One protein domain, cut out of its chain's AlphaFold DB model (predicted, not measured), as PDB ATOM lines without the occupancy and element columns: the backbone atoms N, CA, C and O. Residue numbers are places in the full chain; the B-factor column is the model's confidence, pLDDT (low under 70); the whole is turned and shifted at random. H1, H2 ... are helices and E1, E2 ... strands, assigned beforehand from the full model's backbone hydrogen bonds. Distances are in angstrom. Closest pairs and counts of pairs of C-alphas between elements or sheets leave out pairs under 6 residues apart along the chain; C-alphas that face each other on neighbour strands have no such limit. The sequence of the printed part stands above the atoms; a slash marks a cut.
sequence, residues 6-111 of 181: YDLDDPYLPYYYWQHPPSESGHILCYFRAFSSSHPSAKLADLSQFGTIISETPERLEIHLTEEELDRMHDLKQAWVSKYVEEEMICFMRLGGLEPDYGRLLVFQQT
ATOM      1  N   TYR A   6       4.464 -23.584  -8.910       87.12
ATOM      2  CA  TYR A   6       5.178 -23.712  -7.640       87.12
ATOM      3  C   TYR A   6       6.692 -23.598  -7.829       87.12
ATOM      4  O   TYR A   6       7.266 -24.245  -8.704       87.12
ATOM      5  N   ASP A   7       7.341 -22.817  -6.974       89.69
ATOM      6  CA  ASP A   7       8.798 -22.788  -6.860       89.69
ATOM      7  C   ASP A   7       9.259 -23.932  -5.949       89.69
ATOM      8  O   ASP A   7       8.931 -23.943  -4.760       89.69
ATOM      9  N   LEU A   8       9.992 -24.915  -6.481       88.94
ATOM     10  CA  LEU A   8      10.526 -26.009  -5.656       88.94
ATOM     11  C   LEU A   8      11.738 -25.601  -4.819       88.94
ATOM     12  O   LEU A   8      12.138 -26.374  -3.946       88.94
ATOM     13  N   ASP A   9      12.315 -24.431  -5.079       87.81
ATOM     14  CA  ASP A   9      13.431 -23.883  -4.312       87.81
ATOM     15  C   ASP A   9      12.945 -22.953  -3.180       87.81
ATOM     16  O   ASP A   9      13.750 -22.523  -2.350       87.81
ATOM     17  N   ASP A  10      11.636 -22.666  -3.098       87.62
ATOM     18  CA  ASP A  10      11.054 -21.845  -2.033       87.62
ATOM     19  C   ASP A  10      10.979 -22.624  -0.700       87.62
ATOM     20  O   ASP A  10      10.251 -23.620  -0.595       87.62
ATOM     21  N   PRO A  11      11.660 -22.167   0.371       87.50
ATOM     22  CA  PRO A  11      11.597 -22.811   1.684       87.50
ATOM     23  C   PRO A  11      10.195 -22.799   2.314       87.50
ATOM     24  O   PRO A  11       9.922 -23.596   3.215       87.50
ATOM     25  N   TYR A  12       9.299 -21.920   1.862       86.06
ATOM     26  CA  TYR A  12       7.915 -21.834   2.328       86.06
ATOM     27  C   TYR A  12       6.939 -22.634   1.459       86.06
ATOM     28  O   TYR A  12       5.737 -22.620   1.739       86.06
ATOM     29  N   LEU A  13       7.419 -23.383   0.460       84.62
ATOM     30  CA  LEU A  13       6.578 -24.184  -0.429       84.62
ATOM     31  C   LEU A  13       5.553 -25.060   0.310       84.62
ATOM     32  O   LEU A  13       4.390 -25.048  -0.103       84.62
ATOM     33  N   PRO A  14       5.898 -25.783   1.402       83.12
ATOM     34  CA  PRO A  14       4.899 -26.558   2.129       83.12
ATOM     35  C   PRO A  14       3.724 -25.683   2.567       83.12
ATOM     36  O   PRO A  14       2.573 -26.031   2.330       83.12
ATOM     37  N   TYR A  15       4.000 -24.509   3.134       83.69
ATOM     38  CA  TYR A  15       2.969 -23.584   3.597       83.69
ATOM     39  C   TYR A  15       2.063 -23.109   2.454       83.69
ATOM     40  O   TYR A  15       0.840 -23.155   2.593       83.69
ATOM     41  N   TYR A  16       2.636 -22.738   1.306       79.38
ATOM     42  CA  TYR A  16       1.861 -22.349   0.123       79.38
ATOM     43  C   TYR A  16       1.003 -23.491  -0.424       79.38
ATOM     44  O   TYR A  16      -0.162 -23.277  -0.757       79.38
ATOM     45  N   TYR A  17       1.545 -24.708  -0.467       80.44
ATOM     46  CA  TYR A  17       0.808 -25.893  -0.896       80.44
ATOM     47  C   TYR A  17      -0.393 -26.180   0.015       80.44
ATOM     48  O   TYR A  17      -1.485 -26.463  -0.470       80.44
ATOM     49  N   TRP A  18      -0.222 -26.053   1.335       82.25
ATOM     50  CA  TRP A  18      -1.310 -26.229   2.302       82.25
ATOM     51  C   TRP A  18      -2.425 -25.187   2.141       82.25
ATOM     52  O   TRP A  18      -3.596 -25.513   2.333       82.25
ATOM     53  N   GLN A  19      -2.086 -23.943   1.797       82.44
ATOM     54  CA  GLN A  19      -3.074 -22.877   1.583       82.44
ATOM     55  C   GLN A  19      -3.778 -22.969   0.233       82.44
ATOM     56  O   GLN A  19      -4.946 -22.592   0.108       82.44
ATOM     57  N   HIS A  20      -3.069 -23.469  -0.772       78.50
ATOM     58  CA  HIS A  20      -3.534 -23.545  -2.145       78.50
ATOM     59  C   HIS A  20      -3.272 -24.945  -2.696       78.50
ATOM     60  O   HIS A  20      -2.396 -25.107  -3.550       78.50
ATOM     61  N   PRO A  21      -4.007 -25.967  -2.214       74.25
ATOM     62  CA  PRO A  21      -3.849 -27.313  -2.726       74.25
ATOM     63  C   PRO A  21      -4.298 -27.356  -4.193       74.25
ATOM     64  O   PRO A  21      -5.347 -26.795  -4.543       74.25
ATOM     65  N   PRO A  22      -3.532 -28.016  -5.071       72.44
ATOM     66  CA  PRO A  22      -3.925 -28.187  -6.457       72.44
ATOM     67  C   PRO A  22      -5.179 -29.063  -6.553       72.44
ATOM     68  O   PRO A  22      -5.406 -29.961  -5.744       72.44
ATOM     69  N   SER A  23      -6.012 -28.803  -7.560       71.50
ATOM     70  CA  SER A  23      -7.196 -29.628  -7.823       71.50
ATOM     71  C   SER A  23      -6.792 -31.046  -8.240       71.50
ATOM     72  O   SER A  23      -5.861 -31.205  -9.023       71.50
ATOM     73  N   GLU A  24      -7.529 -32.068  -7.794       67.19
ATOM     74  CA  GLU A  24      -7.223 -33.486  -8.072       67.19
ATOM     75  C   GLU A  24      -7.168 -33.831  -9.571       67.19
ATOM     76  O   GLU A  24      -6.411 -34.706  -9.988       67.19
ATOM     77  N   SER A  25      -7.943 -33.119 -10.394       65.31
ATOM     78  CA  SER A  25      -7.990 -33.266 -11.856       65.31
ATOM     79  C   SER A  25      -7.041 -32.327 -12.607       65.31
ATOM     80  O   SER A  25      -6.997 -32.347 -13.839       65.31
ATOM     81  N   GLY A  26      -6.325 -31.466 -11.881       73.69
ATOM     82  CA  GLY A  26      -5.425 -30.465 -12.433       73.69
ATOM     83  C   GLY A  26      -4.011 -30.996 -12.621       73.69
ATOM     84  O   GLY A  26      -3.583 -31.955 -11.979       73.69
ATOM     85  N   HIS A  27      -3.268 -30.331 -13.498       80.31
ATOM     86  CA  HIS A  27      -1.828 -30.496 -13.548       80.31
ATOM     87  C   HIS A  27      -1.185 -29.568 -12.524       80.31
ATOM     88  O   HIS A  27      -1.650 -28.450 -12.301       80.31
ATOM     89  N   ILE A  28      -0.106 -30.037 -11.909       86.06
ATOM     90  CA  ILE A  28       0.736 -29.204 -11.055       86.06
ATOM     91  C   ILE A  28       1.928 -28.803 -11.907       86.06
ATOM     92  O   ILE A  28       2.613 -29.680 -12.438       86.06
ATOM     93  N   LEU A  29       2.161 -27.503 -12.060       87.44
ATOM     94  CA  LEU A  29       3.351 -27.002 -12.724       87.44
ATOM     95  C   LEU A  29       4.313 -26.480 -11.664       87.44
ATOM     96  O   LEU A  29       3.946 -25.692 -10.800       87.44
ATOM     97  N   CYS A  30       5.558 -26.912 -11.738       89.38
ATOM     98  CA  CYS A  30       6.610 -26.476 -10.844       89.38
ATOM     99  C   CYS A  30       7.790 -25.964 -11.662       89.38
ATOM    100  O   CYS A  30       8.025 -26.441 -12.775       89.38
ATOM    101  N   TYR A  31       8.565 -25.047 -11.097       92.56
ATOM    102  CA  TYR A  31       9.890 -24.706 -11.597       92.56
ATOM    103  C   TYR A  31      10.939 -24.894 -10.508       92.56
ATOM    104  O   TYR A  31      10.629 -24.919  -9.319       92.56
ATOM    105  N   PHE A  32      12.179 -25.087 -10.936       92.19
ATOM    106  CA  PHE A  32      13.322 -25.233 -10.049       92.19
ATOM    107  C   PHE A  32      14.606 -24.885 -10.788       92.19
ATOM    108  O   PHE A  32      14.680 -24.963 -12.019       92.19
ATOM    109  N   ARG A  33      15.637 -24.533 -10.035       92.00
ATOM    110  CA  ARG A  33      16.983 -24.344 -10.548       92.00
ATOM    111  C   ARG A  33      17.732 -25.674 -10.536       92.00
ATOM    112  O   ARG A  33      17.750 -26.406  -9.546       92.00
ATOM    113  N   ALA A  34      18.342 -26.006 -11.666       90.38
ATOM    114  CA  ALA A  34      19.165 -27.191 -11.809       90.38
ATOM    115  C   ALA A  34      20.457 -27.021 -11.010       90.38
ATOM    116  O   ALA A  34      21.290 -26.180 -11.324       90.38
ATOM    117  N   PHE A  35      20.638 -27.842  -9.984       85.62
ATOM    118  CA  PHE A  35      21.915 -27.975  -9.300       85.62
ATOM    119  C   PHE A  35      22.393 -29.399  -9.500       85.62
ATOM    120  O   PHE A  35      21.701 -30.345  -9.120       85.62
ATOM    121  N   SER A  36      23.564 -29.561 -10.112       69.25
ATOM    122  CA  SER A  36      24.169 -30.881 -10.222       69.25
ATOM    123  C   SER A  36      24.544 -31.370  -8.829       69.25
ATOM    124  O   SER A  36      25.253 -30.684  -8.088       69.25
ATOM    125  N   SER A  37      24.091 -32.567  -8.460       66.75
ATOM    126  CA  SER A  37      24.567 -33.195  -7.234       66.75
ATOM    127  C   SER A  37      26.055 -33.518  -7.377       66.75
ATOM    128  O   SER A  37      26.481 -34.148  -8.344       66.75
ATOM    129  N   SER A  38      26.855 -33.144  -6.379       58.41
ATOM    130  CA  SER A  38      28.267 -33.533  -6.278       58.41
ATOM    131  C   SER A  38      28.457 -35.036  -6.020       58.41
ATOM    132  O   SER A  38      29.589 -35.526  -6.022       58.41
ATOM    133  N   HIS A  39      27.365 -35.784  -5.809       56.22
ATOM    134  CA  HIS A  39      27.414 -37.218  -5.570       56.22
ATOM    135  C   HIS A  39      27.600 -37.986  -6.888       56.22
ATOM    136  O   HIS A  39      26.753 -37.923  -7.782       56.22
ATOM    137  N   PRO A  40      28.676 -38.784  -7.015       48.00
ATOM    138  CA  PRO A  40      29.013 -39.484  -8.252       48.00
ATOM    139  C   PRO A  40      28.017 -40.585  -8.654       48.00
ATOM    140  O   PRO A  40      28.146 -41.111  -9.756       48.00
ATOM    141  N   SER A  41      27.020 -40.920  -7.824       49.94
ATOM    142  CA  SER A  41      25.953 -41.872  -8.178       49.94
ATOM    143  C   SER A  41      25.022 -41.362  -9.283       49.94
ATOM    144  O   SER A  41      24.327 -42.162  -9.900       49.94
ATOM    145  N   ALA A  42      25.029 -40.055  -9.569       50.44
ATOM    146  CA  ALA A  42      24.253 -39.462 -10.656       50.44
ATOM    147  C   ALA A  42      24.946 -39.554 -12.031       50.44
ATOM    148  O   ALA A  42      24.338 -39.233 -13.053       50.44
ATOM    149  N   LYS A  43      26.207 -40.018 -12.095       49.62
ATOM    150  CA  LYS A  43      26.869 -40.298 -13.376       49.62
ATOM    151  C   LYS A  43      26.203 -41.511 -14.026       49.62
ATOM    152  O   LYS A  43      26.466 -42.639 -13.631       49.62
ATOM    153  N   LEU A  44      25.405 -41.249 -15.062       59.31
ATOM    154  CA  LEU A  44      24.792 -42.245 -15.952       59.31
ATOM    155  C   LEU A  44      23.705 -43.112 -15.298       59.31
ATOM    156  O   LEU A  44      23.595 -44.296 -15.609       59.31
ATOM    157  N   ALA A  45      22.882 -42.539 -14.418       67.62
ATOM    158  CA  ALA A  45      21.661 -43.219 -14.000       67.62
ATOM    159  C   ALA A  45      20.773 -43.485 -15.232       67.62
ATOM    160  O   ALA A  45      20.402 -42.560 -15.962       67.62
ATOM    161  N   ASP A  46      20.467 -44.758 -15.483       86.50
ATOM    162  CA  ASP A  46      19.456 -45.145 -16.459       86.50
ATOM    163  C   ASP A  46      18.101 -44.647 -15.949       86.50
ATOM    164  O   ASP A  46      17.668 -45.030 -14.864       86.50
ATOM    165  N   LEU A  47      17.451 -43.748 -16.692       91.12
ATOM    166  CA  LEU A  47      16.201 -43.133 -16.247       91.12
ATOM    167  C   LEU A  47      15.038 -44.136 -16.242       91.12
ATOM    168  O   LEU A  47      14.062 -43.928 -15.525       91.12
ATOM    169  N   SER A  48      15.164 -45.253 -16.964       90.94
ATOM    170  CA  SER A  48      14.142 -46.304 -17.004       90.94
ATOM    171  C   SER A  48      14.028 -47.074 -15.683       90.94
ATOM    172  O   SER A  48      13.016 -47.717 -15.433       90.94
ATOM    173  N   GLN A  49      15.015 -46.958 -14.784       90.94
ATOM    174  CA  GLN A  49      14.955 -47.568 -13.448       90.94
ATOM    175  C   GLN A  49      13.961 -46.881 -12.497       90.94
ATOM    176  O   GLN A  49      13.790 -47.327 -11.357       90.94
ATOM    177  N   PHE A  50      13.427 -45.727 -12.902       90.69
ATOM    178  CA  PHE A  50      12.484 -44.950 -12.106       90.69
ATOM    179  C   PHE A  50      11.039 -45.157 -12.550       90.69
ATOM    180  O   PHE A  50      10.161 -44.839 -11.766       90.69
ATOM    181  N   GLY A  51      10.797 -45.651 -13.767       92.50
ATOM    182  CA  GLY A  51       9.455 -45.875 -14.292       92.50
ATOM    183  C   GLY A  51       9.434 -46.062 -15.804       92.50
ATOM    184  O   GLY A  51      10.463 -46.257 -16.458       92.50
ATOM    185  N   THR A  52       8.242 -45.982 -16.387       95.06
ATOM    186  CA  THR A  52       8.041 -46.236 -17.818       95.06
ATOM    187  C   THR A  52       8.290 -44.969 -18.631       95.06
ATOM    188  O   THR A  52       7.465 -44.054 -18.650       95.06
ATOM    189  N   ILE A  53       9.424 -44.908 -19.334       95.75
ATOM    190  CA  ILE A  53       9.747 -43.788 -20.229       95.75
ATOM    191  C   ILE A  53       8.783 -43.776 -21.421       95.75
ATOM    192  O   ILE A  53       8.675 -44.754 -22.159       95.75
ATOM    193  N   ILE A  54       8.132 -42.635 -21.636       96.00
ATOM    194  CA  ILE A  54       7.299 -42.362 -22.816       96.00
ATOM    195  C   ILE A  54       8.134 -41.661 -23.888       96.00
ATOM    196  O   ILE A  54       8.058 -42.008 -25.067       96.00
ATOM    197  N   SER A  55       8.943 -40.680 -23.480       95.25
ATOM    198  CA  SER A  55       9.854 -39.942 -24.355       95.25
ATOM    199  C   SER A  55      11.051 -39.431 -23.561       95.25
ATOM    200  O   SER A  55      10.892 -38.880 -22.477       95.25
ATOM    201  N   GLU A  56      12.248 -39.541 -24.128       94.38
ATOM    202  CA  GLU A  56      13.478 -39.010 -23.540       94.38
ATOM    203  C   GLU A  56      14.276 -38.267 -24.614       94.38
ATOM    204  O   GLU A  56      14.723 -38.853 -25.600       94.38
ATOM    205  N   THR A  57      14.453 -36.963 -24.417       92.62
ATOM    206  CA  THR A  57      15.387 -36.117 -25.164       92.62
ATOM    207  C   THR A  57      16.210 -35.288 -24.175       92.62
ATOM    208  O   THR A  57      15.817 -35.157 -23.010       92.62
ATOM    209  N   PRO A  58      17.341 -34.696 -24.601       90.00
ATOM    210  CA  PRO A  58      18.107 -33.796 -23.739       90.00
ATOM    211  C   PRO A  58      17.279 -32.626 -23.193       90.00
ATOM    212  O   PRO A  58      17.509 -32.153 -22.088       90.00
ATOM    213  N   GLU A  59      16.281 -32.166 -23.944       91.62
ATOM    214  CA  GLU A  59      15.453 -31.024 -23.569       91.62
ATOM    215  C   GLU A  59      14.240 -31.402 -22.715       91.62
ATOM    216  O   GLU A  59      13.681 -30.535 -22.033       91.62
ATOM    217  N   ARG A  60      13.793 -32.662 -22.793       93.88
ATOM    218  CA  ARG A  60      12.512 -33.097 -22.240       93.88
ATOM    219  C   ARG A  60      12.513 -34.574 -21.867       93.88
ATOM    220  O   ARG A  60      12.829 -35.434 -22.684       93.88
ATOM    221  N   LEU A  61      12.042 -34.870 -20.662       95.44
ATOM    222  CA  LEU A  61      11.729 -36.228 -20.222       95.44
ATOM    223  C   LEU A  61      10.232 -36.339 -19.953       95.44
ATOM    224  O   LEU A  61       9.689 -35.557 -19.180       95.44
ATOM    225  N   GLU A  62       9.591 -37.336 -20.549       96.19
ATOM    226  CA  GLU A  62       8.237 -37.777 -20.226       96.19
ATOM    227  C   GLU A  62       8.290 -39.209 -19.710       96.19
ATOM    228  O   GLU A  62       8.766 -40.118 -20.400       96.19
ATOM    229  N   ILE A  63       7.790 -39.414 -18.499       96.19
ATOM    230  CA  ILE A  63       7.875 -40.689 -17.795       96.19
ATOM    231  C   ILE A  63       6.609 -40.912 -16.977       96.19
ATOM    232  O   ILE A  63       6.108 -39.999 -16.321       96.19
ATOM    233  N   HIS A  64       6.069 -42.123 -17.043       95.12
ATOM    234  CA  HIS A  64       4.977 -42.561 -16.182       95.12
ATOM    235  C   HIS A  64       5.556 -43.285 -14.970       95.12
ATOM    236  O   HIS A  64       6.418 -44.152 -15.123       95.12
ATOM    237  N   LEU A  65       5.105 -42.875 -13.787       93.31
ATOM    238  CA  LEU A  65       5.483 -43.457 -12.507       93.31
ATOM    239  C   LEU A  65       4.261 -44.124 -11.884       93.31
ATOM    240  O   LEU A  65       3.190 -43.518 -11.812       93.31
ATOM    241  N   THR A  66       4.448 -45.338 -11.392       92.38
ATOM    242  CA  THR A  66       3.519 -46.031 -10.493       92.38
ATOM    243  C   THR A  66       3.514 -45.397  -9.097       92.38
ATOM    244  O   THR A  66       4.381 -44.584  -8.772       92.38
ATOM    245  N   GLU A  67       2.558 -45.779  -8.245       89.12
ATOM    246  CA  GLU A  67       2.489 -45.308  -6.853       89.12
ATOM    247  C   GLU A  67       3.809 -45.525  -6.091       89.12
ATOM    248  O   GLU A  67       4.322 -44.599  -5.467       89.12
ATOM    249  N   GLU A  68       4.397 -46.719  -6.206       88.44
ATOM    250  CA  GLU A  68       5.649 -47.093  -5.531       88.44
ATOM    251  C   GLU A  68       6.862 -46.294  -6.043       88.44
ATOM    252  O   GLU A  68       7.841 -46.075  -5.328       88.44
ATOM    253  N   GLU A  69       6.812 -45.839  -7.295       91.25
ATOM    254  CA  GLU A  69       7.893 -45.095  -7.941       91.25
ATOM    255  C   GLU A  69       7.853 -43.595  -7.625       91.25
ATOM    256  O   GLU A  69       8.889 -42.921  -7.696       91.25
ATOM    257  N   LEU A  70       6.692 -43.061  -7.226       87.12
ATOM    258  CA  LEU A  70       6.527 -41.644  -6.887       87.12
ATOM    259  C   LEU A  70       7.415 -41.206  -5.717       87.12
ATOM    260  O   LEU A  70       7.923 -40.080  -5.730       87.12
ATOM    261  N   ASP A  71       7.687 -42.095  -4.763       87.00
ATOM    262  CA  ASP A  71       8.582 -41.821  -3.631       87.00
ATOM    263  C   ASP A  71      10.017 -41.486  -4.080       87.00
ATOM    264  O   ASP A  71      10.755 -40.782  -3.386       87.00
ATOM    265  N   ARG A  72      10.412 -41.927  -5.281       87.62
ATOM    266  CA  ARG A  72      11.741 -41.698  -5.872       87.62
ATOM    267  C   ARG A  72      11.780 -40.504  -6.824       87.62
ATOM    268  O   ARG A  72      12.786 -40.292  -7.504       87.62
ATOM    269  N   MET A  73      10.731 -39.679  -6.862       88.75
ATOM    270  CA  MET A  73      10.652 -38.509  -7.747       88.75
ATOM    271  C   MET A  73      11.828 -37.538  -7.552       88.75
ATOM    272  O   MET A  73      12.314 -36.957  -8.523       88.75
ATOM    273  N   HIS A  74      12.312 -37.361  -6.317       88.56
ATOM    274  CA  HIS A  74      13.474 -36.509  -6.062       88.56
ATOM    275  C   HIS A  74      14.741 -37.059  -6.733       88.56
ATOM    276  O   HIS A  74      15.460 -36.308  -7.393       88.56
ATOM    277  N   ASP A  75      14.981 -38.365  -6.617       89.12
ATOM    278  CA  ASP A  75      16.134 -39.030  -7.226       89.12
ATOM    279  C   ASP A  75      16.053 -38.991  -8.753       89.12
ATOM    280  O   ASP A  75      17.051 -38.711  -9.417       89.12
ATOM    281  N   LEU A  76      14.857 -39.196  -9.309       91.38
ATOM    282  CA  LEU A  76      14.589 -39.049 -10.738       91.38
ATOM    283  C   LEU A  76      14.902 -37.628 -11.224       91.38
ATOM    284  O   LEU A  76      15.616 -37.468 -12.218       91.38
ATOM    285  N   LYS A  77      14.428 -36.595 -10.509       91.38
ATOM    286  CA  LYS A  77      14.737 -35.189 -10.819       91.38
ATOM    287  C   LYS A  77      16.249 -34.973 -10.870       91.38
ATOM    288  O   LYS A  77      16.758 -34.415 -11.837       91.38
ATOM    289  N   GLN A  78      16.966 -35.426  -9.843       89.56
ATOM    290  CA  GLN A  78      18.421 -35.268  -9.751       89.56
ATOM    291  C   GLN A  78      19.166 -36.042 -10.845       89.56
ATOM    292  O   GLN A  78      20.135 -35.529 -11.409       89.56
ATOM    293  N   ALA A  79      18.710 -37.251 -11.176       89.69
ATOM    294  CA  ALA A  79      19.272 -38.069 -12.244       89.69
ATOM    295  C   ALA A  79      19.110 -37.400 -13.615       89.69
ATOM    296  O   ALA A  79      20.078 -37.319 -14.369       89.69
ATOM    297  N   TRP A  80      17.920 -36.874 -13.921       90.81
ATOM    298  CA  TRP A  80      17.666 -36.163 -15.175       90.81
ATOM    299  C   TRP A  80      18.493 -34.874 -15.278       90.81
ATOM    300  O   TRP A  80      19.180 -34.675 -16.281       90.81
ATOM    301  N   VAL A  81      18.511 -34.057 -14.216       90.69
ATOM    302  CA  VAL A  81      19.331 -32.833 -14.138       90.69
ATOM    303  C   VAL A  81      20.800 -33.145 -14.395       90.69
ATOM    304  O   VAL A  81      21.425 -32.523 -15.244       90.69
ATOM    305  N   SER A  82      21.338 -34.156 -13.718       88.31
ATOM    306  CA  SER A  82      22.755 -34.514 -13.846       88.31
ATOM    307  C   SER A  82      23.109 -35.088 -15.219       88.31
ATOM    308  O   SER A  82      24.272 -35.040 -15.619       88.31
ATOM    309  N   LYS A  83      22.135 -35.675 -15.926       88.25
ATOM    310  CA  LYS A  83      22.344 -36.310 -17.230       88.25
ATOM    311  C   LYS A  83      22.298 -35.311 -18.383       88.25
ATOM    312  O   LYS A  83      23.070 -35.473 -19.327       88.25
ATOM    313  N   TYR A  84      21.412 -34.318 -18.322       89.31
ATOM    314  CA  TYR A  84      21.100 -33.478 -19.484       89.31
ATOM    315  C   TYR A  84      21.207 -31.972 -19.264       89.31
ATOM    316  O   TYR A  84      21.327 -31.247 -20.248       89.31
ATOM    317  N   VAL A  85      21.166 -31.494 -18.023       88.75
ATOM    318  CA  VAL A  85      20.924 -30.077 -17.746       88.75
ATOM    319  C   VAL A  85      22.197 -29.376 -17.283       88.75
ATOM    320  O   VAL A  85      22.950 -29.892 -16.459       88.75
ATOM    321  N   GLU A  86      22.424 -28.171 -17.803       87.12
ATOM    322  CA  GLU A  86      23.502 -27.293 -17.350       87.12
ATOM    323  C   GLU A  86      23.231 -26.746 -15.938       87.12
ATOM    324  O   GLU A  86      22.087 -26.535 -15.525       87.12
ATOM    325  N   GLU A  87      24.299 -26.501 -15.178       86.75
ATOM    326  CA  GLU A  87      24.191 -25.970 -13.821       86.75
ATOM    327  C   GLU A  87      23.513 -24.586 -13.812       86.75
ATOM    328  O   GLU A  87      23.692 -23.767 -14.711       86.75
ATOM    329  N   GLU A  88      22.702 -24.340 -12.787       87.12
ATOM    330  CA  GLU A  88      21.885 -23.143 -12.571       87.12
ATOM    331  C   GLU A  88      20.774 -22.872 -13.603       87.12
ATOM    332  O   GLU A  88      20.067 -21.861 -13.502       87.12
ATOM    333  N   MET A  89      20.540 -23.774 -14.559       89.81
ATOM    334  CA  MET A  89      19.468 -23.622 -15.544       89.81
ATOM    335  C   MET A  89      18.079 -23.745 -14.900       89.81
ATOM    336  O   MET A  89      17.828 -24.621 -14.072       89.81
ATOM    337  N   ILE A  90      17.136 -22.887 -15.305       91.12
ATOM    338  CA  ILE A  90      15.738 -22.995 -14.864       91.12
ATOM    339  C   ILE A  90      15.064 -24.148 -15.613       91.12
ATOM    340  O   ILE A  90      15.050 -24.187 -16.849       91.12
ATOM    341  N   CYS A  91      14.467 -25.056 -14.852       92.75
ATOM    342  CA  CYS A  91      13.735 -26.214 -15.339       92.75
ATOM    343  C   CYS A  91      12.285 -26.174 -14.876       92.75
ATOM    344  O   CYS A  91      11.971 -25.616 -13.825       92.75
ATOM    345  N   PHE A  92      11.421 -26.829 -15.642       92.75
ATOM    346  CA  PHE A  92      10.023 -27.045 -15.312       92.75
ATOM    347  C   PHE A  92       9.758 -28.525 -15.082       92.75
ATOM    348  O   PHE A  92      10.302 -29.388 -15.771       92.75
ATOM    349  N   MET A  93       8.887 -28.803 -14.122       92.75
ATOM    350  CA  MET A  93       8.338 -30.124 -13.861       92.75
ATOM    351  C   MET A  93       6.821 -30.015 -13.863       92.75
ATOM    352  O   MET A  93       6.255 -29.223 -13.114       92.75
ATOM    353  N   ARG A  94       6.152 -30.811 -14.689       91.00
ATOM    354  CA  ARG A  94       4.695 -30.930 -14.691       91.00
ATOM    355  C   ARG A  94       4.303 -32.294 -14.152       91.00
ATOM    356  O   ARG A  94       4.737 -33.311 -14.687       91.00
ATOM    357  N   LEU A  95       3.446 -32.302 -13.138       89.12
ATOM    358  CA  LEU A  95       2.835 -33.511 -12.608       89.12
ATOM    359  C   LEU A  95       1.425 -33.642 -13.185       89.12
ATOM    360  O   LEU A  95       0.610 -32.715 -13.138       89.12
ATOM    361  N   GLY A  96       1.155 -34.808 -13.756       87.81
ATOM    362  CA  GLY A  96      -0.154 -35.255 -14.195       87.81
ATOM    363  C   GLY A  96      -1.153 -35.360 -13.045       87.81
ATOM    364  O   GLY A  96      -0.777 -35.431 -11.868       87.81
ATOM    365  N   GLY A  97      -2.434 -35.403 -13.414       84.56
ATOM    366  CA  GLY A  97      -3.480 -35.840 -12.495       84.56
ATOM    367  C   GLY A  97      -3.210 -37.265 -12.008       84.56
ATOM    368  O   GLY A  97      -2.464 -38.013 -12.643       84.56
ATOM    369  N   LEU A  98      -3.797 -37.613 -10.867       84.31
ATOM    370  CA  LEU A  98      -3.681 -38.959 -10.315       84.31
ATOM    371  C   LEU A  98      -4.470 -39.945 -11.187       84.31
ATOM    372  O   LEU A  98      -5.661 -39.737 -11.436       84.31
ATOM    373  N   GLU A  99      -3.806 -40.992 -11.666       85.81
ATOM    374  CA  GLU A  99      -4.447 -42.069 -12.418       85.81
ATOM    375  C   GLU A  99      -5.123 -43.088 -11.474       85.81
ATOM    376  O   GLU A  99      -4.871 -43.084 -10.267       85.81
ATOM    377  N   PRO A 100      -6.038 -43.949 -11.974       83.81
ATOM    378  CA  PRO A 100      -6.764 -44.908 -11.131       83.81
ATOM    379  C   PRO A 100      -5.880 -45.929 -10.404       83.81
ATOM    380  O   PRO A 100      -6.327 -46.531  -9.434       83.81
ATOM    381  N   ASP A 101      -4.665 -46.149 -10.896       84.94
ATOM    382  CA  ASP A 101      -3.629 -47.000 -10.306       84.94
ATOM    383  C   ASP A 101      -2.725 -46.235  -9.324       84.94
ATOM    384  O   ASP A 101      -1.663 -46.729  -8.958       84.94
ATOM    385  N   TYR A 102      -3.130 -45.023  -8.928       83.44
ATOM    386  CA  TYR A 102      -2.353 -44.089  -8.111       83.44
ATOM    387  C   TYR A 102      -1.031 -43.632  -8.755       83.44
ATOM    388  O   TYR A 102      -0.254 -42.907  -8.128       83.44
ATOM    389  N   GLY A 103      -0.806 -43.971 -10.028       87.81
ATOM    390  CA  GLY A 103       0.319 -43.498 -10.818       87.81
ATOM    391  C   GLY A 103       0.133 -42.069 -11.323       87.81
ATOM    392  O   GLY A 103      -0.949 -41.469 -11.237       87.81
ATOM    393  N   ARG A 104       1.216 -41.491 -11.852       90.81
ATOM    394  CA  ARG A 104       1.212 -40.163 -12.479       90.81
ATOM    395  C   ARG A 104       2.185 -40.076 -13.647       90.81
ATOM    396  O   ARG A 104       3.316 -40.550 -13.594       90.81
ATOM    397  N   LEU A 105       1.770 -39.325 -14.663       92.31
ATOM    398  CA  LEU A 105       2.660 -38.820 -15.706       92.31
ATOM    399  C   LEU A 105       3.491 -37.648 -15.172       92.31
ATOM    400  O   LEU A 105       2.925 -36.656 -14.711       92.31
ATOM    401  N   LEU A 106       4.812 -37.716 -15.290       93.75
ATOM    402  CA  LEU A 106       5.718 -36.604 -15.024       93.75
ATOM    403  C   LEU A 106       6.375 -36.132 -16.319       93.75
ATOM    404  O   LEU A 106       6.787 -36.932 -17.160       93.75
ATOM    405  N   VAL A 107       6.502 -34.812 -16.451       94.44
ATOM    406  CA  VAL A 107       7.220 -34.176 -17.557       94.44
ATOM    407  C   VAL A 107       8.259 -33.214 -17.001       94.44
ATOM    408  O   VAL A 107       7.894 -32.239 -16.349       94.44
ATOM    409  N   PHE A 108       9.535 -33.457 -17.289       93.88
ATOM    410  CA  PHE A 108      10.622 -32.508 -17.052       93.88
ATOM    411  C   PHE A 108      10.973 -31.799 -18.352       93.88
ATOM    412  O   PHE A 108      11.015 -32.427 -19.411       93.88
ATOM    413  N   GLN A 109      11.235 -30.499 -18.278       93.81
ATOM    414  CA  GLN A 109      11.602 -29.701 -19.438       93.81
ATOM    415  C   GLN A 109      12.562 -28.582 -19.045       93.81
ATOM    416  O   GLN A 109      12.311 -27.847 -18.090       93.81
ATOM    417  N   GLN A 110      13.646 -28.419 -19.799       90.75
ATOM    418  CA  GLN A 110      14.569 -27.301 -19.597       90.75
ATOM    419  C   GLN A 110      14.084 -26.045 -20.334       90.75
ATOM    420  O   GLN A 110      13.490 -26.130 -21.414       90.75
ATOM    421  N   THR A 111      14.346 -24.860 -19.779       81.31
ATOM    422  CA  THR A 111      14.013 -23.597 -20.455       81.31
ATOM    423  C   THR A 111      14.967 -23.374 -21.623       81.31
ATOM    424  O   THR A 111      16.066 -22.860 -21.437       81.31
TER     425      THR A 111
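This is residues 6 to 111 of the 181 residues of an uncharacterized protein of Monosporascus sp. GIB2 (UniProt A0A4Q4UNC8). One twisted five-stranded sheet forms a wall with a single longer helix, H4, slantwise over one face and the other face bare. The short helices H2 and H3 only graze the sheet, and H1 lies off it, the element farthest from the mean of the C-alphas. The 106 printed residues hold four named helices and five named strands, in the order H1 E1 H2 E2 E3 H3 H4 E4 E5. The sheet's order is E1 E4 E5 E3 E2, antiparallel throughout, and the class is mixed, helices and strands. The whole is compact and rounded, with a radius of gyration of the C-alphas of 13.7 A and spans of 36 by 30 by 22 A.

Begin at residues 6 to 7, which pair, parallel, with residues 30 to 31 of E1, residues 28 to 33. H1, residues 13 to 19, is not on the sheet. Edge strand E1 neighbours E4, residues 90 to 95; look for N 30 and O 93, 2.8 A apart. H2, residues 47 to 50, touches H4, residues 73 to 84; their closest C-alphas, Phe 50 and Leu 76, are 6.4 A apart. E2, residues 52 to 56, the other edge strand, forms a hairpin with E3, residues 60 to 65, where N 62 and O 55 are 2.8 A apart. H3, residues 67 to 70, and H4 meet only through their link. H4's height over the sheet is 8.6 A. It lies over E5, residues 104 to 110, and only just not over E4, with 2 of its C-alphas falling there. On the local plane it is slantwise to E5 at 33 degrees, but only just. E3, H3, H4 and E4 make a split strand-helix-strand unit, two strands running the same way with E5 between them, its crossover right-handed. E4 and E5 form a hairpin, with N 94 and O 107 at 2.8 A; between E5 and E3, N 106 and O 63 are 2.8 A apart. In H1 and H4 every O i to N i+4 pair is within hydrogen-bond range; H2 and H3 are too short for one.

Find C-alpha 13 at (6.578, -24.184, -0.429), where H1 begins. E1 spans 17.0 A and E3 15.9 A. H4 runs 16.5 A from C-alpha 73 at (10.652, -38.509, -7.747). E4 spans 16.8 A; E5 spans 19.9 A and ends at C-alpha 110, (14.569, -27.301, -19.597).

The farthest C-alphas, Gln 19 and Leu 44, are 38.2 A apart. The printed part has no cut. The one long link, E1 to H2, is residues 34 to 46. Mean pLDDT of the printed part is 85.2; residues 24 to 25 and 36 to 45 are under 70.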